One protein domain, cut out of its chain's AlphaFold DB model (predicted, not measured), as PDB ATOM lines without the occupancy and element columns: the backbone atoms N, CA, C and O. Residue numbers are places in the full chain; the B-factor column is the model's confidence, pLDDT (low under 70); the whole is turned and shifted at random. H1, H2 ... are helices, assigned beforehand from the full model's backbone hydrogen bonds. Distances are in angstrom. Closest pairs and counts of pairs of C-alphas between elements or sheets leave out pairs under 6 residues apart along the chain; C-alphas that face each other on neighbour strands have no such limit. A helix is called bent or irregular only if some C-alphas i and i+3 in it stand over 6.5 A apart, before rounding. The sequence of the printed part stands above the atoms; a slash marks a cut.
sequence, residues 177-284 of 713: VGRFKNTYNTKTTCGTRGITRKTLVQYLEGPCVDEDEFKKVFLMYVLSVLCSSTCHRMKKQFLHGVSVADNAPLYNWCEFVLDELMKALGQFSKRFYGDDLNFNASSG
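This is residues 177 to 284 of the 713 residues of an uncharacterized protein of Chenopodium quinoa (UniProt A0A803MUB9). A long helix, H6, runs beside and on past the end of a small cluster of shorter helices whose core is H3. H2 and H4 pack on two sides of H3, H5 meets H3 with its first residue, Ala 245, and points away from it, H1 is at the cluster's edge, and residues 273 to 278 stick out beyond H6. The printed part has 108 residues with six named helices, H1 to H6 in order, and no named strand: all helix. It is only just compact, close to loose, with a radius of gyration of the C-alphas of 15.5 A and spans of 51 by 39 by 23 A.

Find C-alpha 253 at (157.610, 134.518, 93.543); from there H6 runs 27.7 A to C-alpha 272 at (153.747, 115.232, 113.096). H3, residues 211 to 226, is 22.2 A long. H2 holds residues 197 to 205 over 12.3 A, H1 177 to 183, H4 238 to 243 and H5 245 to 250. H5 is irregular: C-alphas 246 and 249 are 8.2 A apart.

Look first at the hub, H3. H6 is close but not clearly touching; the closest C-alphas, of Leu 226 and Leu 261, are 6.6 A apart. H2 and H3 form a helical hairpin, touching closest at C-alphas Leu 200 and Tyr 221, 6.0 A. H3 and H4 form another, at a shallow tilt of 17 degrees, with residues 216 to 223 of H3 alone touching; the C-alphas of Lys 216 and Val 242 come closest, at 5.6 A. H5 touches H3 about perpendicular, at 89 degrees, with C-alphas Lys 216 and Ala 245 closest at 5.9 A. H1 only just touches H4, with 3 pairs of C-alphas within 8 A, the closest Val 177 and Ser 243, 6.0 A. Every O i to N i+4 pair is within hydrogen-bond range in H1, H2, H3, H4 and H6; H5 has 0 of 2, but 2 of 3 O i to N i+3 pairs.

The C-alphas of Val 209 and Asp 275 are farthest apart, 50.9 A. The printed part has no cut; the links H1 to H2 and H3 to H4 are long. Confidence is under 70 at residues 177 to 192 and 275 to 284.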
ATOM      1  N   VAL A 177     163.251 123.182  79.547       55.28
ATOM      2  CA  VAL A 177     163.186 122.193  80.649       55.28
ATOM      3  C   VAL A 177     164.092 120.988  80.377       55.28
ATOM      4  O   VAL A 177     164.715 120.436  81.291       55.28
ATOM      5  N   GLY A 178     164.185 120.580  79.108       60.28
ATOM      6  CA  GLY A 178     165.044 119.485  78.661       60.28
ATOM      7  C   GLY A 178     166.529 119.766  78.896       60.28
ATOM      8  O   GLY A 178     167.248 118.873  79.354       60.28
ATOM      9  N   ARG A 179     166.971 121.012  78.670       64.50
ATOM     10  CA  ARG A 179     168.350 121.445  78.932       64.50
ATOM     11  C   ARG A 179     168.659 121.328  80.424       64.50
ATOM     12  O   ARG A 179     169.556 120.574  80.780       64.50
ATOM     13  N   PHE A 180     167.835 121.891  81.312       64.69
ATOM     14  CA  PHE A 180     168.045 121.761  82.764       64.69
ATOM     15  C   PHE A 180     168.027 120.293  83.242       64.69
ATOM     16  O   PHE A 180     168.855 119.836  84.034       64.69
ATOM     17  N   LYS A 181     167.111 119.479  82.724       64.06
ATOM     18  CA  LYS A 181     167.025 118.067  83.114       64.06
ATOM     19  C   LYS A 181     168.253 117.250  82.703       64.06
ATOM     20  O   LYS A 181     168.505 116.228  83.343       64.06
ATOM     21  N   ASN A 182     168.984 117.672  81.673       68.81
ATOM     22  CA  ASN A 182     170.193 117.009  81.188       68.81
ATOM     23  C   ASN A 182     171.464 117.609  81.803       68.81
ATOM     24  O   ASN A 182     172.300 116.844  82.279       68.81
ATOM     25  N   THR A 183     171.568 118.939  81.885       67.75
ATOM     26  CA  THR A 183     172.723 119.664  82.442       67.75
ATOM     27  C   THR A 183     172.927 119.372  83.929       67.75
ATOM     28  O   THR A 183     174.050 119.178  84.383       67.75
ATOM     29  N   TYR A 184     171.842 119.243  84.698       65.19
ATOM     30  CA  TYR A 184     171.930 119.113  86.157       65.19
ATOM     31  C   TYR A 184     171.751 117.666  86.660       65.19
ATOM     32  O   TYR A 184     171.760 117.397  87.867       65.19
ATOM     33  N   ASN A 185     171.604 116.683  85.763       63.06
ATOM     34  CA  ASN A 185     171.405 115.285  86.150       63.06
ATOM     35  C   ASN A 185     172.711 114.636  86.616       63.06
ATOM     36  O   ASN A 185     173.433 114.009  85.842       63.06
ATOM     37  N   THR A 186     172.995 114.706  87.914       55.12
ATOM     38  CA  THR A 186     174.094 113.919  88.480       55.12
ATOM     39  C   THR A 186     173.711 112.432  88.487       55.12
ATOM     40  O   THR A 186     172.893 111.959  89.287       55.12
ATOM     41  N   LYS A 187     174.287 111.659  87.556       54.12
ATOM     42  CA  LYS A 187     174.274 110.192  87.634       54.12
ATOM     43  C   LYS A 187     175.134 109.799  88.832       54.12
ATOM     44  O   LYS A 187     176.354 109.829  88.770       54.12
ATOM     45  N   THR A 188     174.488 109.442  89.932       50.91
ATOM     46  CA  THR A 188     175.161 108.831  91.085       50.91
ATOM     47  C   THR A 188     175.080 107.313  90.959       50.91
ATOM     48  O   THR A 188     174.094 106.775  90.449       50.91
ATOM     49  N   THR A 189     176.106 106.610  91.438       47.56
ATOM     50  CA  THR A 189     176.230 105.138  91.383       47.56
ATOM     51  C   THR A 189     175.059 104.398  92.044       47.56
ATOM     52  O   THR A 189     174.796 103.245  91.720       47.56
ATOM     53  N   CYS A 190     174.295 105.069  92.914       54.16
ATOM     54  CA  CYS A 190     173.122 104.524  93.598       54.16
ATOM     55  C   CYS A 190     171.791 104.634  92.820       54.16
ATOM     56  O   CYS A 190     170.730 104.382  93.390       54.16
ATOM     57  N   GLY A 191     171.802 105.022  91.538       63.31
ATOM     58  CA  GLY A 191     170.637 104.948  90.638       63.31
ATOM     59  C   GLY A 191     169.500 105.943  90.913       63.31
ATOM     60  O   GLY A 191     168.585 106.080  90.097       63.31
ATOM     61  N   THR A 192     169.550 106.690  92.015       60.16
ATOM     62  CA  THR A 192     168.631 107.801  92.267       60.16
ATOM     63  C   THR A 192     169.074 109.010  91.443       60.16
ATOM     64  O   THR A 192     170.240 109.399  91.453       60.16
ATOM     65  N   ARG A 193     168.149 109.591  90.672       71.50
ATOM     66  CA  ARG A 193     168.383 110.786  89.841       71.50
ATOM     67  C   ARG A 193     167.856 112.013  90.578       71.50
ATOM     68  O   ARG A 193     166.694 112.009  90.979       71.50
ATOM     69  N   GLY A 194     168.681 113.041  90.748       81.56
ATOM     70  CA  GLY A 194     168.275 114.300  91.372       81.56
ATOM     71  C   GLY A 194     169.453 115.243  91.572       81.56
ATOM     72  O   GLY A 194     170.588 114.789  91.692       81.56
ATOM     73  N   ILE A 195     169.162 116.538  91.608       88.56
ATOM     74  CA  ILE A 195     170.151 117.611  91.732       88.56
ATOM     75  C   ILE A 195     170.475 117.764  93.214       88.56
ATOM     76  O   ILE A 195     169.561 117.918  94.029       88.56
ATOM     77  N   THR A 196     171.749 117.630  93.577       90.88
ATOM     78  CA  THR A 196     172.170 117.738  94.980       90.88
ATOM     79  C   THR A 196     172.379 119.197  95.363       90.88
ATOM     80  O   THR A 196     172.767 120.006  94.521       90.88
ATOM     81  N   ARG A 197     172.184 119.533  96.644       89.31
ATOM     82  CA  ARG A 197     172.471 120.887  97.147       89.31
ATOM     83  C   ARG A 197     173.919 121.309  96.875       89.31
ATOM     84  O   ARG A 197     174.143 122.446  96.496       89.31
ATOM     85  N   LYS A 198     174.882 120.388  97.010       90.25
ATOM     86  CA  LYS A 198     176.300 120.661  96.718       90.25
ATOM     87  C   LYS A 198     176.501 121.090  95.265       90.25
ATOM     88  O   LYS A 198     177.228 122.038  95.019       90.25
ATOM     89  N   THR A 199     175.819 120.429  94.328       91.62
ATOM     90  CA  THR A 199     175.840 120.817  92.913       91.62
ATOM     91  C   THR A 199     175.286 122.228  92.729       91.62
ATOM     92  O   THR A 199     175.925 123.030  92.071       91.62
ATOM     93  N   LEU A 200     174.148 122.559  93.353       92.81
ATOM     94  CA  LEU A 200     173.570 123.909  93.265       92.81
ATOM     95  C   LEU A 200     174.507 124.988  93.825       92.81
ATOM     96  O   LEU A 200     174.666 126.022  93.195       92.81
ATOM     97  N   VAL A 201     175.159 124.730  94.963       93.81
ATOM     98  CA  VAL A 201     176.142 125.659  95.549       93.81
ATOM     99  C   VAL A 201     177.336 125.855  94.615       93.81
ATOM    100  O   VAL A 201     177.705 126.988  94.353       93.81
ATOM    101  N   GLN A 202     177.874 124.778  94.036       94.06
ATOM    102  CA  GLN A 202     178.971 124.875  93.065       94.06
ATOM    103  C   GLN A 202     178.600 125.700  91.826       94.06
ATOM    104  O   GLN A 202     179.446 126.412  91.303       94.06
ATOM    105  N   TYR A 203     177.348 125.619  91.363       92.75
ATOM    106  CA  TYR A 203     176.872 126.454  90.258       92.75
ATOM    107  C   TYR A 203     176.689 127.922  90.661       92.75
ATOM    108  O   TYR A 203     176.951 128.793  89.843       92.75
ATOM    109  N   LEU A 204     176.271 128.203  91.899       93.50
ATOM    110  CA  LEU A 204     176.146 129.576  92.408       93.50
ATOM    111  C   LEU A 204     177.497 130.242  92.683       93.50
ATOM    112  O   LEU A 204     177.608 131.455  92.561       93.50
ATOM    113  N   GLU A 205     178.499 129.462  93.086       93.88
ATOM    114  CA  GLU A 205     179.869 129.941  93.309       93.88
ATOM    115  C   GLU A 205     180.670 130.052  92.001       93.88
ATOM    116  O   GLU A 205     181.692 130.737  91.958       93.88
ATOM    117  N   GLY A 206     180.232 129.366  90.942       93.69
ATOM    118  CA  GLY A 206     180.869 129.407  89.632       93.69
ATOM    119  C   GLY A 206     180.589 130.710  88.870       93.69
ATOM    120  O   GLY A 206     179.596 131.386  89.143       93.69
ATOM    121  N   PRO A 207     181.433 131.065  87.882       90.50
ATOM    122  CA  PRO A 207     181.167 132.196  87.000       90.50
ATOM    123  C   PRO A 207     179.888 131.922  86.204       90.50
ATOM    124  O   PRO A 207     179.857 131.057  85.328       90.50
ATOM    125  N   CYS A 208     178.816 132.636  86.539       86.31
ATOM    126  CA  CYS A 208     177.556 132.542  85.821       86.31
ATOM    127  C   CYS A 208     177.564 133.568  84.687       86.31
ATOM    128  O   CYS A 208     177.646 134.767  84.938       86.31
ATOM    129  N   VAL A 209     177.553 133.085  83.444       86.50
ATOM    130  CA  VAL A 209     177.601 133.939  82.242       86.50
ATOM    131  C   VAL A 209     176.221 134.521  81.918       86.50
ATOM    132  O   VAL A 209     176.130 135.560  81.275       86.50
ATOM    133  N   ASP A 210     175.155 133.865  82.378       93.44
ATOM    134  CA  ASP A 210     173.769 134.208  82.076       93.44
ATOM    135  C   ASP A 210     172.996 134.494  83.376       93.44
ATOM    136  O   ASP A 210     172.890 133.637  84.259       93.44
ATOM    137  N   GLU A 211     172.451 135.707  83.496       88.75
ATOM    138  CA  GLU A 211     171.647 136.124  84.650       88.75
ATOM    139  C   GLU A 211     170.417 135.236  84.858       88.75
ATOM    140  O   GLU A 211     170.004 134.992  85.996       88.75
ATOM    141  N   ASP A 212     169.825 134.727  83.781       88.06
ATOM    142  CA  ASP A 212     168.614 133.917  83.858       88.06
ATOM    143  C   ASP A 212     168.929 132.499  84.337       88.06
ATOM    144  O   ASP A 212     168.172 131.899  85.112       88.06
ATOM    145  N   GLU A 213     170.100 131.975  83.972       91.00
ATOM    146  CA  GLU A 213     170.610 130.734  84.546       91.00
ATOM    147  C   GLU A 213     170.910 130.903  86.042       91.00
ATOM    148  O   GLU A 213     170.501 130.054  86.844       91.00
ATOM    149  N   PHE A 214     171.505 132.031  86.449       91.56
ATOM    150  CA  PHE A 214     171.729 132.345  87.862       91.56
ATOM    151  C   PHE A 214     170.417 132.380  88.654       91.56
ATOM    152  O   PHE A 214     170.300 131.695  89.675       91.56
ATOM    153  N   LYS A 215     169.398 133.113  88.179       88.94
ATOM    154  CA  LYS A 215     168.077 133.212  88.835       88.94
ATOM    155  C   LYS A 215     167.447 131.834  89.031       88.94
ATOM    156  O   LYS A 215     166.956 131.523  90.120       88.94
ATOM    157  N   LYS A 216     167.511 130.971  88.013       91.81
ATOM    158  CA  LYS A 216     166.997 129.593  88.075       91.81
ATOM    159  C   LYS A 216     167.728 128.749  89.113       91.81
ATOM    160  O   LYS A 216     167.082 128.103  89.944       91.81
ATOM    161  N   VAL A 217     169.060 128.760  89.100       92.75
ATOM    162  CA  VAL A 217     169.881 127.993  90.051       92.75
ATOM    163  C   VAL A 217     169.691 128.515  91.478       92.75
ATOM    164  O   VAL A 217     169.554 127.719  92.413       92.75
ATOM    165  N   PHE A 218     169.610 129.833  91.658       91.44
ATOM    166  CA  PHE A 218     169.363 130.464  92.951       91.44
ATOM    167  C   PHE A 218     167.998 130.067  93.509       91.44
ATOM    168  O   PHE A 218     167.901 129.615  94.652       91.44
ATOM    169  N   LEU A 219     166.947 130.121  92.690       90.00
ATOM    170  CA  LEU A 219     165.608 129.703  93.093       90.00
ATOM    171  C   LEU A 219     165.566 128.215  93.472       90.00
ATOM    172  O   LEU A 219     164.990 127.842  94.496       90.00
ATOM    173  N   MET A 220     166.227 127.354  92.695       91.75
ATOM    174  CA  MET A 220     166.383 125.935  93.034       91.75
ATOM    175  C   MET A 220     167.084 125.738  94.377       91.75
ATOM    176  O   MET A 220     166.687 124.872  95.163       91.75
ATOM    177  N   TYR A 221     168.119 126.529  94.656       92.56
ATOM    178  CA  TYR A 221     168.832 126.490  95.925       92.56
ATOM    179  C   TYR A 221     167.928 126.915  97.083       92.56
ATOM    180  O   TYR A 221     167.802 126.157  98.047       92.56
ATOM    181  N   VAL A 222     167.229 128.046  96.967       89.50
ATOM    182  CA  VAL A 222     166.285 128.545  97.979       89.50
ATOM    183  C   VAL A 222     165.188 127.517  98.261       89.50
ATOM    184  O   VAL A 222     164.983 127.150  99.417       89.50
ATOM    185  N   LEU A 223     164.561 126.944  97.229       87.00
ATOM    186  CA  LEU A 223     163.560 125.883  97.392       87.00
ATOM    187  C   LEU A 223     164.155 124.624  98.038       87.00
ATOM    188  O   LEU A 223     163.502 123.978  98.854       87.00
ATOM    189  N   SER A 224     165.408 124.276  97.734       87.94
ATOM    190  CA  SER A 224     166.087 123.155  98.398       87.94
ATOM    191  C   SER A 224     166.355 123.413  99.885       87.94
ATOM    192  O   SER A 224     166.398 122.468 100.672       87.94
ATOM    193  N   VAL A 225     166.547 124.680 100.270       86.50
ATOM    194  CA  VAL A 225     166.829 125.107 101.644       86.50
ATOM    195  C   VAL A 225     165.550 125.199 102.458       86.50
ATOM    196  O   VAL A 225     165.466 124.596 103.528       86.50
ATOM    197  N   LEU A 226     164.563 125.922 101.940       83.12
ATOM    198  CA  LEU A 226     163.297 126.173 102.617       83.12
ATOM    199  C   LEU A 226     162.434 124.912 102.656       83.12
ATOM    200  O   LEU A 226     161.872 124.568 103.693       83.12
ATOM    201  N   CYS A 227     162.402 124.156 101.558       81.31
ATOM    202  CA  CYS A 227     161.626 122.927 101.437       81.31
ATOM    203  C   CYS A 227     162.528 121.686 101.505       81.31
ATOM    204  O   CYS A 227     162.384 120.769 100.685       81.31
ATOM    205  N   SER A 228     163.467 121.637 102.465       75.44
ATOM    206  CA  SER A 228     164.379 120.494 102.593       75.44
ATOM    207  C   SER A 228     163.582 119.204 102.733       75.44
ATOM    208  O   SER A 228     162.894 118.952 103.724       75.44
ATOM    209  N   SER A 229     163.707 118.339 101.732       73.12
ATOM    210  CA  SER A 229     163.297 116.954 101.897       73.12
ATOM    211  C   SER A 229     164.323 116.243 102.785       73.12
ATOM    212  O   SER A 229     165.458 116.697 102.926       73.12
ATOM    213  N   THR A 230     163.960 115.106 103.375       73.12
ATOM    214  CA  THR A 230     164.929 114.227 104.057       73.12
ATOM    215  C   THR A 230     166.028 113.722 103.113       73.12
ATOM    216  O   THR A 230     167.042 113.197 103.557       73.12
ATOM    217  N   CYS A 231     165.845 113.890 101.802       76.50
ATOM    218  CA  CYS A 231     166.866 113.673 100.800       76.50
ATOM    219  C   CYS A 231     167.617 114.986 100.523       76.50
ATOM    220  O   CYS A 231     166.995 116.006 100.230       76.50
ATOM    221  N   HIS A 232     168.953 114.940 100.475       77.94
ATOM    222  CA  HIS A 232     169.820 116.045 100.018       77.94
ATOM    223  C   HIS A 232     169.638 116.425  98.531       77.94
ATOM    224  O   HIS A 232     170.477 117.112  97.942       77.94
ATOM    225  N   ARG A 233     168.571 115.926  97.902       83.31
ATOM    226  CA  ARG A 233     168.239 116.106  96.498       83.31
ATOM    227  C   ARG A 233     166.959 116.906  96.386       83.31
ATOM    228  O   ARG A 233     165.985 116.645  97.092       83.31
ATOM    229  N   MET A 234     166.952 117.828  95.441       84.38
ATOM    230  CA  MET A 234     165.768 118.606  95.122       84.38
ATOM    231  C   MET A 234     164.668 117.702  94.540       84.38
ATOM    232  O   MET A 234     164.936 116.824  93.710       84.38
ATOM    233  N   LYS A 235     163.414 117.913  94.960       81.56
ATOM    234  CA  LYS A 235     162.261 117.222  94.368       81.56
ATOM    235  C   LYS A 235     162.070 117.688  92.922       81.56
ATOM    236  O   LYS A 235     162.120 118.880  92.638       81.56
ATOM    237  N   LYS A 236     161.766 116.754  92.015       83.88
ATOM    238  CA  LYS A 236     161.534 117.052  90.586       83.88
ATOM    239  C   LYS A 236     160.373 118.018  90.338       83.88
ATOM    240  O   LYS A 236     160.383 118.694  89.322       83.88
ATOM    241  N   GLN A 237     159.409 118.091  91.257       82.44
ATOM    242  CA  GLN A 237     158.263 119.001  91.155       82.44
ATOM    243  C   GLN A 237     158.680 120.478  91.077       82.44
ATOM    244  O   GLN A 237     158.014 121.264  90.419       82.44
ATOM    245  N   PHE A 238     159.823 120.840  91.672       83.44
ATOM    246  CA  PHE A 238     160.324 122.214  91.647       83.44
ATOM    247  C   PHE A 238     160.930 122.611  90.299       83.44
ATOM    248  O   PHE A 238     161.030 123.795  90.014       83.44
ATOM    249  N   LEU A 239     161.274 121.645  89.435       87.62
ATOM    250  CA  LEU A 239     161.836 121.942  88.113       87.62
ATOM    251  C   LEU A 239     160.844 122.684  87.210       87.62
ATOM    252  O   LEU A 239     161.276 123.489  86.398       87.62
ATOM    253  N   HIS A 240     159.539 122.442  87.374       83.88
ATOM    254  CA  HIS A 240     158.509 123.165  86.625       83.88
ATOM    255  C   HIS A 240     158.326 124.602  87.115       83.88
ATOM    256  O   HIS A 240     158.112 125.488  86.304       83.88
ATOM    257  N   GLY A 241     158.438 124.857  88.422       81.19
ATOM    258  CA  GLY A 241     158.406 126.234  88.929       81.19
ATOM    259  C   GLY A 241     159.616 127.029  88.441       81.19
ATOM    260  O   GLY A 241     159.493 128.170  88.023       81.19
ATOM    261  N   VAL A 242     160.782 126.384  88.408       86.06
ATOM    262  CA  VAL A 242     162.040 127.013  87.989       86.06
ATOM    263  C   VAL A 242     162.085 127.280  86.486       86.06
ATOM    264  O   VAL A 242     162.704 128.249  86.066       86.06
ATOM    265  N   SER A 243     161.417 126.478  85.652       86.25
ATOM    266  CA  SER A 243     161.393 126.744  84.209       86.25
ATOM    267  C   SER A 243     160.667 128.031  83.835       86.25
ATOM    268  O   SER A 243     160.890 128.540  82.748       86.25
ATOM    269  N   VAL A 244     159.839 128.569  84.735       82.75
ATOM    270  CA  VAL A 244     159.103 129.823  84.531       82.75
ATOM    271  C   VAL A 244     159.832 131.017  85.170       82.75
ATOM    272  O   VAL A 244     159.330 132.135  85.136       82.75
ATOM    273  N   ALA A 245     161.031 130.811  85.730       81.38
ATOM    274  CA  ALA A 245     161.798 131.865  86.400       81.38
ATOM    275  C   ALA A 245     162.153 133.051  85.487       81.38
ATOM    276  O   ALA A 245     162.347 134.149  85.989       81.38
ATOM    277  N   ASP A 246     162.189 132.863  84.167       80.94
ATOM    278  CA  ASP A 246     162.481 133.949  83.214       80.94
ATOM    279  C   ASP A 246     161.366 134.997  83.200       80.94
ATOM    280  O   ASP A 246     161.602 136.197  83.114       80.94
ATOM    281  N   ASN A 247     160.129 134.553  83.415       81.31
ATOM    282  CA  ASN A 247     158.974 135.429  83.548       81.31
ATOM    283  C   ASN A 247     158.845 135.960  84.974       81.31
ATOM    284  O   ASN A 247     157.739 136.258  85.427       81.31
ATOM    285  N   ALA A 248     159.955 136.043  85.714       70.62
ATOM    286  CA  ALA A 248     159.883 136.315  87.128       70.62
ATOM    287  C   ALA A 248     159.111 137.591  87.506       70.62
ATOM    288  O   ALA A 248     158.310 137.517  88.436       70.62
ATOM    289  N   PRO A 249     159.252 138.713  86.779       77.50
ATOM    290  CA  PRO A 249     158.504 139.936  87.070       77.50
ATOM    291  C   PRO A 249     156.984 139.777  86.943       77.50
ATOM    292  O   PRO A 249     156.231 140.513  87.570       77.50
ATOM    293  N   LEU A 250     156.525 138.815  86.136       80.69
ATOM    294  CA  LEU A 250     155.105 138.564  85.883       80.69
ATOM    295  C   LEU A 250     154.460 137.684  86.960       80.69
ATOM    296  O   LEU A 250     153.237 137.546  86.989       80.69
ATOM    297  N   TYR A 251     155.263 137.077  87.838       71.50
ATOM    298  CA  TYR A 251     154.794 136.155  88.862       71.50
ATOM    299  C   TYR A 251     155.217 136.612  90.255       71.50
ATOM    300  O   TYR A 251     156.354 137.002  90.502       71.50
ATOM    301  N   ASN A 252     154.302 136.499  91.214       80.25
ATOM    302  CA  ASN A 252     154.603 136.765  92.612       80.25
ATOM    303  C   ASN A 252     155.418 135.599  93.214       80.25
ATOM    304  O   ASN A 252     154.867 134.681  93.820       80.25
ATOM    305  N   TRP A 253     156.742 135.594  93.027       72.50
ATOM    306  CA  TRP A 253     157.610 134.518  93.543       72.50
ATOM    307  C   TRP A 253     157.608 134.416  95.050       72.50
ATOM    308  O   TRP A 253     157.737 133.314  95.576       72.50
ATOM    309  N   CYS A 254     157.465 135.546  95.737       76.38
ATOM    310  CA  CYS A 254     157.339 135.562  97.184       76.38
ATOM    311  C   CYS A 254     156.127 134.731  97.606       76.38
ATOM    312  O   CYS A 254     156.259 133.863  98.465       76.38
ATOM    313  N   GLU A 255     154.985 134.921  96.945       83.56
ATOM    314  CA  GLU A 255     153.782 134.116  97.162       83.56
ATOM    315  C   GLU A 255     153.988 132.653  96.763       83.56
ATOM    316  O   GLU A 255     153.650 131.777  97.545       83.56
ATOM    317  N   PHE A 256     154.644 132.355  95.634       79.44
ATOM    318  CA  PHE A 256     154.947 130.968  95.247       79.44
ATOM    319  C   PHE A 256     155.832 130.238  96.272       79.44
ATOM    320  O   PHE A 256     155.541 129.107  96.670       79.44
ATOM    321  N   VAL A 257     156.925 130.872  96.707       78.50
ATOM    322  CA  VAL A 257     157.849 130.313  97.704       78.50
ATOM    323  C   VAL A 257     157.143 130.165  99.048       78.50
ATOM    324  O   VAL A 257     157.311 129.135  99.706       78.50
ATOM    325  N   LEU A 258     156.330 131.148  99.444       82.38
ATOM    326  CA  LEU A 258     155.555 131.105 100.680       82.38
ATOM    327  C   LEU A 258     154.485 130.010 100.634       82.38
ATOM    328  O   LEU A 258     154.381 129.238 101.580       82.38
ATOM    329  N   ASP A 259     153.752 129.866  99.535       83.56
ATOM    330  CA  ASP A 259     152.761 128.810  99.335       83.56
ATOM    331  C   ASP A 259     153.393 127.427  99.424       83.56
ATOM    332  O   ASP A 259     152.864 126.522 100.072       83.56
ATOM    333  N   GLU A 260     154.541 127.238  98.781       80.19
ATOM    334  CA  GLU A 260     155.222 125.954  98.783       80.19
ATOM    335  C   GLU A 260     155.845 125.648 100.154       80.19
ATOM    336  O   GLU A 260     155.816 124.497 100.609       80.19
ATOM    337  N   LEU A 261     156.306 126.678 100.868       80.50
ATOM    338  CA  LEU A 261     156.703 126.588 102.269       80.50
ATOM    339  C   LEU A 261     155.513 126.207 103.159       80.50
ATOM    340  O   LEU A 261     155.618 125.262 103.939       80.50
ATOM    341  N   MET A 262     154.367 126.868 103.013       85.12
ATOM    342  CA  MET A 262     153.152 126.597 103.783       85.12
ATOM    343  C   MET A 262     152.584 125.207 103.479       85.12
ATOM    344  O   MET A 262     152.165 124.502 104.399       85.12
ATOM    345  N   LYS A 263     152.649 124.731 102.230       82.75
ATOM    346  CA  LYS A 263     152.325 123.339 101.873       82.75
ATOM    347  C   LYS A 263     153.291 122.354 102.520       82.75
ATOM    348  O   LYS A 263     152.850 121.320 103.023       82.75
ATOM    349  N   ALA A 264     154.592 122.648 102.523       78.25
ATOM    350  CA  ALA A 264     155.586 121.810 103.190       78.25
ATOM    351  C   ALA A 264     155.349 121.761 104.709       78.25
ATOM    352  O   ALA A 264     155.391 120.674 105.288       78.25
ATOM    353  N   LEU A 265     155.017 122.896 105.332       80.88
ATOM    354  CA  LEU A 265     154.635 122.993 106.743       80.88
ATOM    355  C   LEU A 265     153.327 122.257 107.038       80.88
ATOM    356  O   LEU A 265     153.255 121.541 108.028       80.88
ATOM    357  N   GLY A 266     152.325 122.344 106.163       84.81
ATOM    358  CA  GLY A 266     151.068 121.605 106.292       84.81
ATOM    359  C   GLY A 266     151.245 120.091 106.133       84.81
ATOM    360  O   GLY A 266     150.615 119.302 106.832       84.81
ATOM    361  N   GLN A 267     152.129 119.647 105.238       79.62
ATOM    362  CA  GLN A 267     152.497 118.230 105.129       79.62
ATOM    363  C   GLN A 267     153.288 117.758 106.348       79.62
ATOM    364  O   GLN A 267     153.105 116.625 106.790       79.62
ATOM    365  N   PHE A 268     154.167 118.608 106.877       77.19
ATOM    366  CA  PHE A 268     154.889 118.338 108.112       77.19
ATOM    367  C   PHE A 268     153.917 118.223 109.287       77.19
ATOM    368  O   PHE A 268     153.952 117.216 109.985       77.19
ATOM    369  N   SER A 269     153.011 119.187 109.466       80.00
ATOM    370  CA  SER A 269     152.064 119.202 110.580       80.00
ATOM    371  C   SER A 269     151.129 118.001 110.533       80.00
ATOM    372  O   SER A 269     150.972 117.333 111.543       80.00
ATOM    373  N   LYS A 270     150.612 117.626 109.356       82.06
ATOM    374  CA  LYS A 270     149.813 116.399 109.186       82.06
ATOM    375  C   LYS A 270     150.573 115.124 109.553       82.06
ATOM    376  O   LYS A 270     149.971 114.185 110.049       82.06
ATOM    377  N   ARG A 271     151.883 115.068 109.291       75.25
ATOM    378  CA  ARG A 271     152.722 113.912 109.655       75.25
ATOM    379  C   ARG A 271     153.119 113.903 111.125       75.25
ATOM    380  O   ARG A 271     153.371 112.832 111.657       75.25
ATOM    381  N   PHE A 272     153.250 115.077 111.732       76.94
ATOM    382  CA  PHE A 272     153.747 115.232 113.096       76.94
ATOM    383  C   PHE A 272     152.621 115.217 114.138       76.94
ATOM    384  O   PHE A 272     152.801 114.669 115.217       76.94
ATOM    385  N   TYR A 273     151.473 115.803 113.799       79.06
ATOM    386  CA  TYR A 273     150.292 115.942 114.656       79.06
ATOM    387  C   TYR A 273     149.094 115.111 114.183       79.06
ATOM    388  O   TYR A 273     148.018 115.243 114.751       79.06
ATOM    389  N   GLY A 274     149.240 114.305 113.125       83.25
ATOM    390  CA  GLY A 274     148.195 113.357 112.742       83.25
ATOM    391  C   GLY A 274     147.929 112.357 113.870       83.25
ATOM    392  O   GLY A 274     148.855 111.996 114.592       83.25
ATOM    393  N   ASP A 275     146.672 111.921 113.999       61.53
ATOM    394  CA  ASP A 275     146.156 111.121 115.127       61.53
ATOM    395  C   ASP A 275     146.908 109.797 115.368       61.53
ATOM    396  O   ASP A 275     146.894 109.239 116.468       61.53
ATOM    397  N   ASP A 276     147.660 109.329 114.373       62.56
ATOM    398  CA  ASP A 276     148.587 108.219 114.523       62.56
ATOM    399  C   ASP A 276     149.877 108.696 115.215       62.56
ATOM    400  O   ASP A 276     150.837 109.098 114.556       62.56
ATOM    401  N   LEU A 277     149.899 108.593 116.552       50.38
ATOM    402  CA  LEU A 277     150.961 108.858 117.556       50.38
ATOM    403  C   LEU A 277     152.391 108.319 117.274       50.38
ATOM    404  O   LEU A 277     153.243 108.257 118.165       50.38
ATOM    405  N   ASN A 278     152.713 107.935 116.046       53.22
ATOM    406  CA  ASN A 278     154.023 107.471 115.632       53.22
ATOM    407  C   ASN A 278     154.947 108.645 115.272       53.22
ATOM    408  O   ASN A 278     155.253 108.884 114.103       53.22
ATOM    409  N   PHE A 279     155.535 109.263 116.301       56.38
ATOM    410  CA  PHE A 279     156.684 110.194 116.249       56.38
ATOM    411  C   PHE A 279     157.941 109.658 115.511       56.38
ATOM    412  O   PHE A 279     158.992 110.295 115.501       56.38
ATOM    413  N   ASN A 280     157.867 108.485 114.878       49.69
ATOM    414  CA  ASN A 280     158.985 107.788 114.246       49.69
ATOM    415  C   ASN A 280     159.220 108.178 112.774       49.69
ATOM    416  O   ASN A 280     160.196 107.723 112.173       49.69
ATOM    417  N   ALA A 281     158.362 109.003 112.165       56.28
ATOM    418  CA  ALA A 281     158.602 109.510 110.816       56.28
ATOM    419  C   ALA A 281     159.598 110.679 110.872       56.28
ATOM    420  O   ALA A 281     159.211 111.826 111.076       56.28
ATOM    421  N   SER A 282     160.889 110.385 110.685       52.34
ATOM    422  CA  SER A 282     161.971 111.374 110.626       52.34
ATOM    423  C   SER A 282     161.609 112.540 109.697       52.34
ATOM    424  O   SER A 282     161.610 112.393 108.469       52.34
ATOM    425  N   SER A 283     161.289 113.693 110.265       56.12
ATOM    426  CA  SER A 283     161.109 114.929 109.522       56.12
ATOM    427  C   SER A 283     162.460 115.644 109.399       56.12
ATOM    428  O   SER A 283     163.284 115.624 110.311       56.12
ATOM    429  N   GLY A 284     162.751 116.191 108.215       54.06
ATOM    430  CA  GLY A 284     164.009 116.900 107.959       54.06
ATOM    431  C   GLY A 284     164.116 118.161 108.824       54.06
ATOM    432  O   GLY A 284     163.132 118.870 109.003       54.06
TER     433      GLY A 284